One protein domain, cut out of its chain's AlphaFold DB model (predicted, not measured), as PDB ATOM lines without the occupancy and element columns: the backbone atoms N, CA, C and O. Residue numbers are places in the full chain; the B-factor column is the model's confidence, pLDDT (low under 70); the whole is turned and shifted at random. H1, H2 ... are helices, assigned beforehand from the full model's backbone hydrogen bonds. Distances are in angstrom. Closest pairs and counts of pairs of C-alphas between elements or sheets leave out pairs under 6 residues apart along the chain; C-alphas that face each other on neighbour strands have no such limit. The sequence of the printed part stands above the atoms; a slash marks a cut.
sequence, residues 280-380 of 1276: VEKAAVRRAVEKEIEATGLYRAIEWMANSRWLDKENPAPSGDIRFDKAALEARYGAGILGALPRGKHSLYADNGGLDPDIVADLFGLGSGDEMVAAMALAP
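AT A GLANCE: This is residues 280 to 380 of the 1276 residues of an uncharacterized protein of Rhizobium sp. BK418 (UniProt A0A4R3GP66). A small body of short, crossed helices and long loops has one long helix, H1, as an arm, of which residues 280 to 290 stick out. In the body H2 lies nearest the middle, H5 and H6 pack on it crosswise, and H3 and H4 lie toward the end away from the arm. Two long loops, residues 308 to 325 and 341 to 356, make up much of the rest. The printed part has 101 residues with six named helices, in order H1 to H6, and no named strand: an all-helix domain. It is compact, with a radius of gyration of the C-alphas of 14.2 A, and elongated, spanning 49 by 26 by 26 A.

IN THESE COORDINATES: Find C-alpha 280 at (-20.034, 57.736, 3.313); from there H1, residues 280 to 295, runs 22.9 A to C-alpha 295 at (-29.820, 37.093, 1.478). H2, residues 297 to 307, covers 15.1 A. Look next for H3 at residues 326 to 333, 10.4 A, and H4 at residues 337 to 340, 5.0 A. H5, residues 357 to 364, measures 10.9 A. H6, residues 369 to 378, runs 14.3 A and ends at C-alpha 378 at (-33.514, 34.537, 19.267).

HOW THE PARTS SIT: Start at H1, which touches no helix. It is close to H2 but not clearly touching, about perpendicular at 89 degrees, with the C-alphas of Glu 294 and Arg 300 closest at 6.4 A. H2 touches H5, about perpendicular at 74 degrees; their closest C-alphas, Gly 297 and Phe 364, are 5.3 A apart. H6 is the hub, touching H2, H4 and H5. It touches H2 at 72 degrees, only just about perpendicular, with the C-alphas of Leu 298 and Met 376 closest at 7.1 A. H5 and H6 touch, about perpendicular at 81 degrees, with the C-alphas of Asp 358 and Gly 369 closest at 3.9 A. The helix packing is mostly crossed. H4 and H6 only just touch, with 3 pairs of C-alphas within 8 A; the closest, Ala 340 and Ala 377, are 5.1 A apart. H3 and H4 touch only at the corner, Leu 329 and Ile 337 having the closest C-alphas at 7.3 A. Every O i to N i+4 pair is within hydrogen-bond range in H2, H3, H5 and H6; H1 has 11 of 12, and H4 is too short for such a pair.

THE WHOLE: The C-alphas farthest apart, those of Val 280 and Ala 331, are 49.2 A apart. Without residues 280 to 290, which stand free, the body spans 36 by 25 by 24 A. The printed part has no cut; the links H2 to H3 and H4 to H5 are long. The mean pLDDT of the printed part is 87.1, and no printed residue is under 70.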
ATOM      1  N   VAL A 280     -19.907  58.346   4.649       91.31
ATOM      2  CA  VAL A 280     -20.034  57.736   3.313       91.31
ATOM      3  C   VAL A 280     -19.626  56.260   3.350       91.31
ATOM      4  O   VAL A 280     -20.345  55.430   2.800       91.31
ATOM      5  N   GLU A 281     -18.541  55.911   4.050       88.75
ATOM      6  CA  GLU A 281     -18.116  54.517   4.224       88.75
ATOM      7  C   GLU A 281     -19.141  53.689   5.020       88.75
ATOM      8  O   GLU A 281     -19.605  52.675   4.508       88.75
ATOM      9  N   LYS A 282     -19.577  54.139   6.211       91.12
ATOM     10  CA  LYS A 282     -20.594  53.455   7.041       91.12
ATOM     11  C   LYS A 282     -21.905  53.264   6.264       91.12
ATOM     12  O   LYS A 282     -22.538  52.222   6.393       91.12
ATOM     13  N   ALA A 283     -22.283  54.205   5.391       92.88
ATOM     14  CA  ALA A 283     -23.435  54.053   4.496       92.88
ATOM     15  C   ALA A 283     -23.206  53.041   3.353       92.88
ATOM     16  O   ALA A 283     -24.140  52.334   2.973       92.88
ATOM     17  N   ALA A 284     -21.992  52.946   2.802       91.19
ATOM     18  CA  ALA A 284     -21.643  51.931   1.808       91.19
ATOM     19  C   ALA A 284     -21.591  50.523   2.427       91.19
ATOM     20  O   ALA A 284     -22.160  49.592   1.862       91.19
ATOM     21  N   VAL A 285     -20.996  50.388   3.619       92.75
ATOM     22  CA  VAL A 285     -20.993  49.149   4.412       92.75
ATOM     23  C   VAL A 285     -22.418  48.749   4.785       92.75
ATOM     24  O   VAL A 285     -22.785  47.604   4.550       92.75
ATOM     25  N   ARG A 286     -23.274  49.686   5.226       94.38
ATOM     26  CA  ARG A 286     -24.696  49.402   5.498       94.38
ATOM     27  C   ARG A 286     -25.426  48.817   4.296       94.38
ATOM     28  O   ARG A 286     -26.163  47.865   4.475       94.38
ATOM     29  N   ARG A 287     -25.178  49.310   3.078       92.50
ATOM     30  CA  ARG A 287     -25.773  48.744   1.850       92.50
ATOM     31  C   ARG A 287     -25.228  47.363   1.471       92.50
ATOM     32  O   ARG A 287     -25.905  46.640   0.750       92.50
ATOM     33  N   ALA A 288     -24.004  47.025   1.877       90.50
ATOM     34  CA  ALA A 288     -23.431  45.698   1.660       90.50
ATOM     35  C   ALA A 288     -24.006  44.692   2.671       90.50
ATOM     36  O   ALA A 288     -24.582  43.689   2.266       90.50
ATOM     37  N   VAL A 289     -23.959  45.039   3.960       93.06
ATOM     38  CA  VAL A 289     -24.526  44.257   5.071       93.06
ATOM     39  C   VAL A 289     -26.039  44.066   4.919       93.06
ATOM     40  O   VAL A 289     -26.548  42.977   5.147       93.06
ATOM     41  N   GLU A 290     -26.773  45.091   4.475       91.75
ATOM     42  CA  GLU A 290     -28.213  44.984   4.202       91.75
ATOM     43  C   GLU A 290     -28.507  43.918   3.140       91.75
ATOM     44  O   GLU A 290     -29.420  43.127   3.340       91.75
ATOM     45  N   LYS A 291     -27.699  43.810   2.074       89.56
ATOM     46  CA  LYS A 291     -27.845  42.738   1.072       89.56
ATOM     47  C   LYS A 291     -27.525  41.350   1.626       89.56
ATOM     48  O   LYS A 291     -28.174  40.390   1.236       89.56
ATOM     49  N   GLU A 292     -26.524  41.236   2.492       87.38
ATOM     50  CA  GLU A 292     -26.105  39.969   3.107       87.38
ATOM     51  C   GLU A 292     -27.170  39.443   4.088       87.38
ATOM     52  O   GLU A 292     -27.573  38.280   4.036       87.38
ATOM     53  N   ILE A 293     -27.739  40.337   4.898       88.81
ATOM     54  CA  ILE A 293     -28.859  40.026   5.793       88.81
ATOM     55  C   ILE A 293     -30.145  39.756   4.993       88.81
ATOM     56  O   ILE A 293     -30.850  38.794   5.289       88.81
ATOM     57  N   GLU A 294     -30.426  40.511   3.922       86.12
ATOM     58  CA  GLU A 294     -31.530  40.222   2.985       86.12
ATOM     59  C   GLU A 294     -31.338  38.909   2.203       86.12
ATOM     60  O   GLU A 294     -32.322  38.327   1.741       86.12
ATOM     61  N   ALA A 295     -30.108  38.403   2.065       84.62
ATOM     62  CA  ALA A 295     -29.820  37.093   1.478       84.62
ATOM     63  C   ALA A 295     -30.054  35.926   2.455       84.62
ATOM     64  O   ALA A 295     -30.223  34.788   2.021       84.62
ATOM     65  N   THR A 296     -30.119  36.192   3.762       86.12
ATOM     66  CA  THR A 296     -30.285  35.158   4.790       86.12
ATOM     67  C   THR A 296     -31.734  34.651   4.832       86.12
ATOM     68  O   THR A 296     -32.660  35.424   5.093       86.12
ATOM     69  N   GLY A 297     -31.937  33.340   4.638       85.69
ATOM     70  CA  GLY A 297     -33.261  32.687   4.624       85.69
ATOM     71  C   GLY A 297     -34.138  33.022   5.838       85.69
ATOM     72  O   GLY A 297     -35.323  33.312   5.688       85.69
ATOM     73  N   LEU A 298     -33.528  33.113   7.024       89.62
ATOM     74  CA  LEU A 298     -34.187  33.500   8.274       89.62
ATOM     75  C   LEU A 298     -34.881  34.872   8.186       89.62
ATOM     76  O   LEU A 298     -36.071  34.979   8.468       89.62
ATOM     77  N   TYR A 299     -34.174  35.925   7.761       90.00
ATOM     78  CA  TYR A 299     -34.754  37.274   7.684       90.00
ATOM     79  C   TYR A 299     -35.761  37.418   6.537       90.00
ATOM     80  O   TYR A 299     -36.734  38.161   6.678       90.00
ATOM     81  N   ARG A 300     -35.582  36.671   5.438       89.06
ATOM     82  CA  ARG A 300     -36.581  36.559   4.358       89.06
ATOM     83  C   ARG A 300     -37.894  35.979   4.875       89.06
ATOM     84  O   ARG A 300     -38.952  36.539   4.591       89.06
ATOM     85  N   ALA A 301     -37.819  34.907   5.662       88.69
ATOM     86  CA  ALA A 301     -38.978  34.292   6.290       88.69
ATOM     87  C   ALA A 301     -39.667  35.254   7.270       88.69
ATOM     88  O   ALA A 301     -40.870  35.479   7.154       88.69
ATOM     89  N   ILE A 302     -38.912  35.891   8.177       90.00
ATOM     90  CA  ILE A 302     -39.467  36.853   9.148       90.00
ATOM     91  C   ILE A 302     -40.197  38.004   8.433       90.00
ATOM     92  O   ILE A 302     -41.353  38.276   8.750       90.00
ATOM     93  N   GLU A 303     -39.580  38.669   7.452       89.62
ATOM     94  CA  GLU A 303     -40.208  39.808   6.755       89.62
ATOM     95  C   GLU A 303     -41.393  39.397   5.862       89.62
ATOM     96  O   GLU A 303     -42.375  40.142   5.758       89.62
ATOM     97  N   TRP A 304     -41.368  38.199   5.264       89.69
ATOM     98  CA  TRP A 304     -42.517  37.689   4.512       89.69
ATOM     99  C   TRP A 304     -43.699  37.368   5.431       89.69
ATOM    100  O   TRP A 304     -44.787  37.913   5.245       89.69
ATOM    101  N   MET A 305     -43.478  36.550   6.462       89.50
ATOM    102  CA  MET A 305     -44.532  36.065   7.361       89.50
ATOM    103  C   MET A 305     -45.089  37.180   8.264       89.50
ATOM    104  O   MET A 305     -46.289  37.239   8.518       89.50
ATOM    105  N   ALA A 306     -44.236  38.096   8.741       89.12
ATOM    106  CA  ALA A 306     -44.637  39.148   9.676       89.12
ATOM    107  C   ALA A 306     -45.138  40.431   8.989       89.12
ATOM    108  O   ALA A 306     -45.993  41.129   9.539       89.12
ATOM    109  N   ASN A 307     -44.597  40.778   7.813       87.69
ATOM    110  CA  ASN A 307     -44.819  42.079   7.165       87.69
ATOM    111  C   ASN A 307     -45.313  41.993   5.711       87.69
ATOM    112  O   ASN A 307     -45.555  43.046   5.109       87.69
ATOM    113  N   SER A 308     -45.452  40.785   5.150       86.44
ATOM    114  CA  SER A 308     -45.744  40.536   3.727       86.44
ATOM    115  C   SER A 308     -44.761  41.233   2.780       86.44
ATOM    116  O   SER A 308     -45.117  41.659   1.680       86.44
ATOM    117  N   ARG A 309     -43.506  41.384   3.225       86.50
ATOM    118  CA  ARG A 309     -42.435  42.048   2.482       86.50
ATOM    119  C   ARG A 309     -41.414  41.015   2.025       86.50
ATOM    120  O   ARG A 309     -40.658  40.479   2.825       86.50
ATOM    121  N   TRP A 310     -41.356  40.783   0.720       88.06
ATOM    122  CA  TRP A 310     -40.324  39.938   0.131       88.06
ATOM    123  C   TRP A 310     -38.999  40.704  -0.012       88.06
ATOM    124  O   TRP A 310     -39.000  41.875  -0.405       88.06
ATOM    125  N   LEU A 311     -37.884  40.059   0.350       84.75
ATOM    126  CA  LEU A 311     -36.542  40.662   0.331       84.75
ATOM    127  C   LEU A 311     -35.679  40.185  -0.847       84.75
ATOM    128  O   LEU A 311     -34.796  40.924  -1.282       84.75
ATOM    129  N   ASP A 312     -35.925  38.981  -1.375       79.38
ATOM    130  CA  ASP A 312     -35.210  38.488  -2.554       79.38
ATOM    131  C   ASP A 312     -35.723  39.197  -3.822       79.38
ATOM    132  O   ASP A 312     -36.917  39.446  -3.987       79.38
ATOM    133  N   LYS A 313     -34.802  39.562  -4.714       77.25
ATOM    134  CA  LYS A 313     -35.094  40.198  -6.010       77.25
ATOM    135  C   LYS A 313     -34.842  39.269  -7.192       77.25
ATOM    136  O   LYS A 313     -35.242  39.604  -8.302       77.25
ATOM    137  N   GLU A 314     -34.162  38.151  -6.961       77.75
ATOM    138  CA  GLU A 314     -33.783  37.168  -7.974       77.75
ATOM    139  C   GLU A 314     -34.781  36.005  -7.982       77.75
ATOM    140  O   GLU A 314     -35.251  35.610  -9.048       77.75
ATOM    141  N   ASN A 315     -35.188  35.526  -6.801       78.38
ATOM    142  CA  ASN A 315     -36.240  34.516  -6.665       78.38
ATOM    143  C   ASN A 315     -37.611  35.158  -6.376       78.38
ATOM    144  O   ASN A 315     -37.685  36.107  -5.588       78.38
ATOM    145  N   PRO A 316     -38.715  34.653  -6.961       79.06
ATOM    146  CA  PRO A 316     -40.063  35.108  -6.628       79.06
ATOM    147  C   PRO A 316     -40.455  34.701  -5.201       79.06
ATOM    148  O   PRO A 316     -39.981  33.694  -4.678       79.06
ATOM    149  N   ALA A 317     -41.360  35.468  -4.586       81.44
ATOM    150  CA  ALA A 317     -41.911  35.125  -3.278       81.44
ATOM    151  C   ALA A 317     -42.673  33.785  -3.336       81.44
ATOM    152  O   ALA A 317     -43.390  33.541  -4.316       81.44
ATOM    153  N   PRO A 318     -42.570  32.929  -2.302       81.44
ATOM    154  CA  PRO A 318     -43.370  31.715  -2.233       81.44
ATOM    155  C   PRO A 318     -44.868  32.062  -2.171       81.44
ATOM    156  O   PRO A 318     -45.280  33.066  -1.589       81.44
ATOM    157  N   SER A 319     -45.690  31.263  -2.852       78.12
ATOM    158  CA  SER A 319     -47.089  31.613  -3.130       78.12
ATOM    159  C   SER A 319     -48.007  31.391  -1.925       78.12
ATOM    160  O   SER A 319     -48.121  30.272  -1.435       78.12
ATOM    161  N   GLY A 320     -48.733  32.439  -1.524       79.81
ATOM    162  CA  GLY A 320     -49.746  32.396  -0.463       79.81
ATOM    163  C   GLY A 320     -49.357  33.167   0.803       79.81
ATOM    164  O   GLY A 320     -48.250  33.689   0.924       79.81
ATOM    165  N   ASP A 321     -50.299  33.251   1.744       81.81
ATOM    166  CA  ASP A 321     -50.058  33.772   3.095       81.81
ATOM    167  C   ASP A 321     -49.429  32.652   3.936       81.81
ATOM    168  O   ASP A 321     -50.102  31.694   4.314       81.81
ATOM    169  N   ILE A 322     -48.114  32.728   4.147       87.75
ATOM    170  CA  ILE A 322     -47.343  31.690   4.838       87.75
ATOM    171  C   ILE A 322     -47.233  32.062   6.310       87.75
ATOM    172  O   ILE A 322     -46.633  33.073   6.668       87.75
ATOM    173  N   ARG A 323     -47.807  31.212   7.162       89.38
ATOM    174  CA  ARG A 323     -47.776  31.319   8.623       89.38
ATOM    175  C   ARG A 323     -47.685  29.926   9.222       89.38
ATOM    176  O   ARG A 323     -48.215  28.976   8.648       89.38
ATOM    177  N   PHE A 324     -47.057  29.813  10.382       91.44
ATOM    178  CA  PHE A 324     -47.047  28.580  11.157       91.44
ATOM    179  C   PHE A 324     -48.459  28.205  11.621       91.44
ATOM    180  O   PHE A 324     -49.271  29.072  11.961       91.44
ATOM    181  N   ASP A 325     -48.742  26.910  11.695       91.44
ATOM    182  CA  ASP A 325     -49.906  26.420  12.421       91.44
ATOM    183  C   ASP A 325     -49.696  26.582  13.934       91.44
ATOM    184  O   ASP A 325     -48.698  26.135  14.508       91.44
ATOM    185  N   LYS A 326     -50.644  27.254  14.592       90.62
ATOM    186  CA  LYS A 326     -50.554  27.540  16.024       90.62
ATOM    187  C   LYS A 326     -50.627  26.278  16.882       90.62
ATOM    188  O   LYS A 326     -49.903  26.200  17.871       90.62
ATOM    189  N   ALA A 327     -51.449  25.292  16.516       87.50
ATOM    190  CA  ALA A 327     -51.559  24.053  17.279       87.50
ATOM    191  C   ALA A 327     -50.277  23.214  17.154       87.50
ATOM    192  O   ALA A 327     -49.826  22.653  18.149       87.50
ATOM    193  N   ALA A 328     -49.636  23.199  15.979       86.25
ATOM    194  CA  ALA A 328     -48.321  22.582  15.793       86.25
ATOM    195  C   ALA A 328     -47.233  23.251  16.659       86.25
ATOM    196  O   ALA A 328     -46.468  22.555  17.329       86.25
ATOM    197  N   LEU A 329     -47.190  24.591  16.712       88.88
ATOM    198  CA  LEU A 329     -46.257  25.324  17.581       88.88
ATOM    199  C   LEU A 329     -46.513  25.067  19.075       88.88
ATOM    200  O   LEU A 329     -45.572  24.795  19.823       88.88
ATOM    201  N   GLU A 330     -47.771  25.136  19.521       90.00
ATOM    202  CA  GLU A 330     -48.141  24.890  20.919       90.00
ATOM    203  C   GLU A 330     -47.866  23.436  21.337       90.00
ATOM    204  O   GLU A 330     -47.410  23.208  22.457       90.00
ATOM    205  N   ALA A 331     -48.074  22.460  20.445       86.81
ATOM    206  CA  ALA A 331     -47.817  21.047  20.713       86.81
ATOM    207  C   ALA A 331     -46.320  20.694  20.760       86.81
ATOM    208  O   ALA A 331     -45.926  19.881  21.595       86.81
ATOM    209  N   ARG A 332     -45.485  21.289  19.890       88.12
ATOM    210  CA  ARG A 332     -44.032  21.026  19.854       88.12
ATOM    211  C   ARG A 332     -43.248  21.799  20.922       88.12
ATOM    212  O   ARG A 332     -42.343  21.233  21.527       88.12
ATOM    213  N   TYR A 333     -43.589  23.069  21.175       87.19
ATOM    214  CA  TYR A 333     -42.763  23.984  21.991       87.19
ATOM    215  C   TYR A 333     -43.490  24.609  23.195       87.19
ATOM    216  O   TYR A 333     -42.872  25.313  23.996       87.19
ATOM    217  N   GLY A 334     -44.796  24.370  23.344       87.56
ATOM    218  CA  GLY A 334     -45.626  24.982  24.380       87.56
ATOM    219  C   GLY A 334     -46.024  26.433  24.079       87.56
ATOM    220  O   GLY A 334     -45.372  27.155  23.327       87.56
ATOM    221  N   ALA A 335     -47.096  26.903  24.725       85.44
ATOM    222  CA  ALA A 335     -47.706  28.214  24.456       85.44
ATOM    223  C   ALA A 335     -46.776  29.434  24.646       85.44
ATOM    224  O   ALA A 335     -47.063  30.515  24.128       85.44
ATOM    225  N   GLY A 336     -45.651  29.282  25.355       84.38
ATOM    226  CA  GLY A 336     -44.659  30.347  25.535       84.38
ATOM    227  C   GLY A 336     -43.984  30.796  24.232       84.38
ATOM    228  O   GLY A 336     -43.659  31.978  24.102       84.38
ATOM    229  N   ILE A 337     -43.836  29.905  23.240       87.56
ATOM    230  CA  ILE A 337     -43.140  30.220  21.979       87.56
ATOM    231  C   ILE A 337     -43.834  31.343  21.192       87.56
ATOM    232  O   ILE A 337     -43.178  32.189  20.588       87.56
ATOM    233  N   LEU A 338     -45.167  31.428  21.286       86.31
ATOM    234  CA  LEU A 338     -45.989  32.448  20.624       86.31
ATOM    235  C   LEU A 338     -45.717  33.875  21.137       86.31
ATOM    236  O   LEU A 338     -46.081  34.859  20.486       86.31
ATOM    237  N   GLY A 339     -45.116  33.995  22.326       84.94
ATOM    238  CA  GLY A 339     -44.645  35.254  22.898       84.94
ATOM    239  C   GLY A 339     -43.203  35.606  22.521       84.94
ATOM    240  O   GLY A 339     -42.872  36.788  22.538       84.94
ATOM    241  N   ALA A 340     -42.382  34.608  22.181       85.81
ATOM    242  CA  ALA A 340     -40.966  34.765  21.839       85.81
ATOM    243  C   ALA A 340     -40.718  34.989  20.337       85.81
ATOM    244  O   ALA A 340     -39.707  35.578  19.970       85.81
ATOM    245  N   LEU A 341     -41.633  34.549  19.466       88.75
ATOM    246  CA  LEU A 341     -41.535  34.811  18.028       88.75
ATOM    247  C   LEU A 341     -41.598  36.326  17.710       88.75
ATOM    248  O   LEU A 341     -42.317  37.067  18.393       88.75
ATOM    249  N   PRO A 342     -40.909  36.787  16.643       85.94
ATOM    250  CA  PRO A 342     -40.964  38.171  16.177       85.94
ATOM    251  C   PRO A 342     -42.398  38.657  15.928       85.94
ATOM    252  O   PRO A 342     -43.309  37.868  15.689       85.94
ATOM    253  N   ARG A 343     -42.617  39.976  15.939       83.12
ATOM    254  CA  ARG A 343     -43.926  40.580  15.632       83.12
ATOM    255  C   ARG A 343     -43.788  41.657  14.566       83.12
ATOM    256  O   ARG A 343     -42.936  42.532  14.685       83.12
ATOM    257  N   GLY A 344     -44.652  41.600  13.556       82.75
ATOM    258  CA  GLY A 344     -44.756  42.603  12.497       82.75
ATOM    259  C   GLY A 344     -46.172  43.164  12.395       82.75
ATOM    260  O   GLY A 344     -46.888  43.273  13.391       82.75
ATOM    261  N   LYS A 345     -46.602  43.486  11.171       85.69
ATOM    262  CA  LYS A 345     -48.010  43.812  10.866       85.69
ATOM    263  C   LYS A 345     -48.958  42.639  11.129       85.69
ATOM    264  O   LYS A 345     -50.140  42.851  11.406       85.69
ATOM    265  N   HIS A 346     -48.446  41.418  11.018       84.19
ATOM    266  CA  HIS A 346     -49.170  40.171  11.201       84.19
ATOM    267  C   HIS A 346     -48.433  39.261  12.194       84.19
ATOM    268  O   HIS A 346     -47.234  39.415  12.444       84.19
ATOM    269  N   SER A 347     -49.178  38.327  12.786       85.56
ATOM    270  CA  SER A 347     -48.590  37.221  13.545       85.56
ATOM    271  C   SER A 347     -47.959  36.222  12.579       85.56
ATOM    272  O   SER A 347     -48.555  35.933  11.542       85.56
ATOM    273  N   LEU A 348     -46.812  35.645  12.947       88.50
ATOM    274  CA  LEU A 348     -46.160  34.576  12.176       88.50
ATOM    275  C   LEU A 348     -46.938  33.251  12.241       88.50
ATOM    276  O   LEU A 348     -46.574  32.313  11.540       88.50
ATOM    277  N   TYR A 349     -47.988  33.159  13.062       89.31
ATOM    278  CA  TYR A 349     -48.873  32.000  13.169       89.31
ATOM    279  C   TYR A 349     -50.336  32.351  12.866       89.31
ATOM    280  O   TYR A 349     -50.771  33.492  13.053       89.31
ATOM    281  N   ALA A 350     -51.101  31.352  12.424       86.50
ATOM    282  CA  ALA A 350     -52.545  31.429  12.205       86.50
ATOM    283  C   ALA A 350     -53.302  30.534  13.202       86.50
ATOM    284  O   ALA A 350     -52.848  29.435  13.511       86.50
ATOM    285  N   ASP A 351     -54.469  30.981  13.682       83.12
ATOM    286  CA  ASP A 351     -55.329  30.172  14.566       83.12
ATOM    287  C   ASP A 351     -56.000  28.989  13.840       83.12
ATOM    288  O   ASP A 351     -56.405  28.032  14.490       83.12
ATOM    289  N   ASN A 352     -56.138  29.053  12.509       74.81
ATOM    290  CA  ASN A 352     -56.608  27.959  11.656       74.81
ATOM    291  C   ASN A 352     -55.934  28.053  10.277       74.81
ATOM    292  O   ASN A 352     -55.892  29.140   9.699       74.81
ATOM    293  N   GLY A 353     -55.484  26.922   9.725       74.62
ATOM    294  CA  GLY A 353     -54.987  26.833   8.344       74.62
ATOM    295  C   GLY A 353     -53.540  27.291   8.131       74.62
ATOM    296  O   GLY A 353     -53.217  27.748   7.037       74.62
ATOM    297  N   GLY A 354     -52.687  27.199   9.157       84.06
ATOM    298  CA  GLY A 354     -51.245  27.414   9.009       84.06
ATOM    299  C   GLY A 354     -50.510  26.191   8.443       84.06
ATOM    300  O   GLY A 354     -51.096  25.130   8.228       84.06
ATOM    301  N   LEU A 355     -49.207  26.344   8.211       88.56
ATOM    302  CA  LEU A 355     -48.297  25.284   7.769       88.56
ATOM    303  C   LEU A 355     -47.466  24.743   8.943       88.56
ATOM    304  O   LEU A 355     -47.126  25.483   9.868       88.56
ATOM    305  N   ASP A 356     -47.106  23.461   8.895       89.38
ATOM    306  CA  ASP A 356     -46.180  22.877   9.870       89.38
ATOM    307  C   ASP A 356     -44.782  23.533   9.755       89.38
ATOM    308  O   ASP A 356     -44.338  23.787   8.630       89.38
ATOM    309  N   PRO A 357     -44.082  23.821  10.874       90.06
ATOM    310  CA  PRO A 357     -42.775  24.473  10.852       90.06
ATOM    311  C   PRO A 357     -41.733  23.849   9.919       90.06
ATOM    312  O   PRO A 357     -40.954  24.601   9.339       90.06
ATOM    313  N   ASP A 358     -41.724  22.525   9.726       90.31
ATOM    314  CA  ASP A 358     -40.758  21.867   8.835       90.31
ATOM    315  C   ASP A 358     -41.012  22.222   7.361       90.31
ATOM    316  O   ASP A 358     -40.082  22.539   6.623       90.31
ATOM    317  N   ILE A 359     -42.285  22.296   6.955       88.69
ATOM    318  CA  ILE A 359     -42.688  22.732   5.605       88.69
ATOM    319  C   ILE A 359     -42.290  24.196   5.379       88.69
ATOM    320  O   ILE A 359     -41.875  24.581   4.286       88.69
ATOM    321  N   VAL A 360     -42.421  25.034   6.411       88.50
ATOM    322  CA  VAL A 360     -42.026  26.444   6.333       88.50
ATOM    323  C   VAL A 360     -40.499  26.578   6.240       88.50
ATOM    324  O   VAL A 360     -40.023  27.404   5.464       88.50
ATOM    325  N   ALA A 361     -39.730  25.752   6.953       89.94
ATOM    326  CA  ALA A 361     -38.270  25.741   6.866       89.94
ATOM    327  C   ALA A 361     -37.778  25.363   5.459       89.94
ATOM    328  O   ALA A 361     -36.990  26.118   4.879       89.94
ATOM    329  N   ASP A 362     -38.324  24.295   4.867       86.75
ATOM    330  CA  ASP A 362     -38.037  23.881   3.485       86.75
ATOM    331  C   ASP A 362     -38.294  25.023   2.479       86.75
ATOM    332  O   ASP A 362     -37.465  25.293   1.606       86.75
ATOM    333  N   LEU A 363     -39.410  25.753   2.625       85.69
ATOM    334  CA  LEU A 363     -39.786  26.868   1.741       85.69
ATOM    335  C   LEU A 363     -38.807  28.055   1.768       85.69
ATOM    336  O   LEU A 363     -38.759  28.818   0.800       85.69
ATOM    337  N   PHE A 364     -38.030  28.223   2.844       85.62
ATOM    338  CA  PHE A 364     -37.014  29.278   2.969       85.62
ATOM    339  C   PHE A 364     -35.569  28.752   2.964       85.62
ATOM    340  O   PHE A 364     -34.640  29.542   3.151       85.62
ATOM    341  N   GLY A 365     -35.365  27.453   2.714       81.25
ATOM    342  CA  GLY A 365     -34.043  26.820   2.674       81.25
ATOM    343  C   GLY A 365     -33.347  26.742   4.038       81.25
ATOM    344  O   GLY A 365     -32.128  26.887   4.107       81.25
ATOM    345  N   LEU A 366     -34.116  26.569   5.116       83.94
ATOM    346  CA  LEU A 366     -33.631  26.372   6.487       83.94
ATOM    347  C   LEU A 366     -33.659  24.874   6.842       83.94
ATOM    348  O   LEU A 366     -34.486  24.139   6.316       83.94
ATOM    349  N   GLY A 367     -32.753  24.408   7.709       83.25
ATOM    350  CA  GLY A 367     -32.477  22.973   7.867       83.25
ATOM    351  C   GLY A 367     -33.570  22.152   8.563       83.25
ATOM    352  O   GLY A 367     -33.654  20.946   8.341       83.25
ATOM    353  N   SER A 368     -34.391  22.777   9.411       92.50
ATOM    354  CA  SER A 368     -35.570  22.162  10.045       92.50
ATOM    355  C   SER A 368     -36.516  23.221  10.616       92.50
ATOM    356  O   SER A 368     -36.108  24.362  10.859       92.50
ATOM    357  N   GLY A 369     -37.770  22.845  10.885       88.19
ATOM    358  CA  GLY A 369     -38.738  23.701  11.568       88.19
ATOM    359  C   GLY A 369     -38.305  24.057  12.989       88.19
ATOM    360  O   GLY A 369     -38.469  25.200  13.417       88.19
ATOM    361  N   ASP A 370     -37.689  23.107  13.690       89.25
ATOM    362  CA  ASP A 370     -37.119  23.280  15.028       89.25
ATOM    363  C   ASP A 370     -35.983  24.323  15.035       89.25
ATOM    364  O   ASP A 370     -36.005  25.264  15.835       89.25
ATOM    365  N   GLU A 371     -35.028  24.222  14.100       88.88
ATOM    366  CA  GLU A 371     -33.958  25.213  13.912       88.88
ATOM    367  C   GLU A 371     -34.529  26.590  13.549       88.88
ATOM    368  O   GLU A 371     -34.134  27.600  14.133       88.88
ATOM    369  N   MET A 372     -35.492  26.639  12.624       90.44
ATOM    370  CA  MET A 372     -36.129  27.876  12.180       90.44
ATOM    371  C   MET A 372     -36.853  28.602  13.320       90.44
ATOM    372  O   MET A 372     -36.664  29.807  13.496       90.44
ATOM    373  N   VAL A 373     -37.670  27.893  14.103       90.38
ATOM    374  CA  VAL A 373     -38.438  28.478  15.215       90.38
ATOM    375  C   VAL A 373     -37.505  28.949  16.334       90.38
ATOM    376  O   VAL A 373     -37.689  30.055  16.848       90.38
ATOM    377  N   ALA A 374     -36.468  28.173  16.667       89.25
ATOM    378  CA  ALA A 374     -35.456  28.576  17.645       89.25
ATOM    379  C   ALA A 374     -34.653  29.804  17.179       89.25
ATOM    380  O   ALA A 374     -34.463  30.749  17.948       89.25
ATOM    381  N   ALA A 375     -34.230  29.829  15.911       89.44
ATOM    382  CA  ALA A 375     -33.510  30.956  15.327       89.44
ATOM    383  C   ALA A 375     -34.379  32.221  15.272       89.44
ATOM    384  O   ALA A 375     -33.903  33.297  15.622       89.44
ATOM    385  N   MET A 376     -35.662  32.108  14.908       91.12
ATOM    386  CA  MET A 376     -36.606  33.231  14.926       91.12
ATOM    387  C   MET A 376     -36.831  33.787  16.335       91.12
ATOM    388  O   MET A 376     -36.880  35.002  16.493       91.12
ATOM    389  N   ALA A 377     -36.946  32.928  17.351       89.50
ATOM    390  CA  ALA A 377     -37.164  33.346  18.739       89.50
ATOM    391  C   ALA A 377     -35.955  34.069  19.372       89.50
ATOM    392  O   ALA A 377     -36.119  34.799  20.349       89.50
ATOM    393  N   LEU A 378     -34.748  33.873  18.827       89.81
ATOM    394  CA  LEU A 378     -33.514  34.537  19.267       89.81
ATOM    395  C   LEU A 378     -33.046  35.654  18.317       89.81
ATOM    396  O   LEU A 378     -32.102  36.375  18.647       89.81
ATOM    397  N   ALA A 379     -33.671  35.808  17.146       87.75
ATOM    398  CA  ALA A 379     -33.256  36.783  16.145       87.75
ATOM    399  C   ALA A 379     -33.531  38.229  16.612       87.75
ATOM    400  O   ALA A 379     -34.681  38.566  16.915       87.75
ATOM    401  N   PRO A 380     -32.522  39.124  16.619       88.38
ATOM    402  CA  PRO A 380     -32.772  40.558  16.751       88.38
ATOM    403  C   PRO A 380     -33.549  41.085  15.534       88.38
ATOM    404  O   PRO A 380     -33.644  40.423  14.498       88.38
TER     405      PRO A 380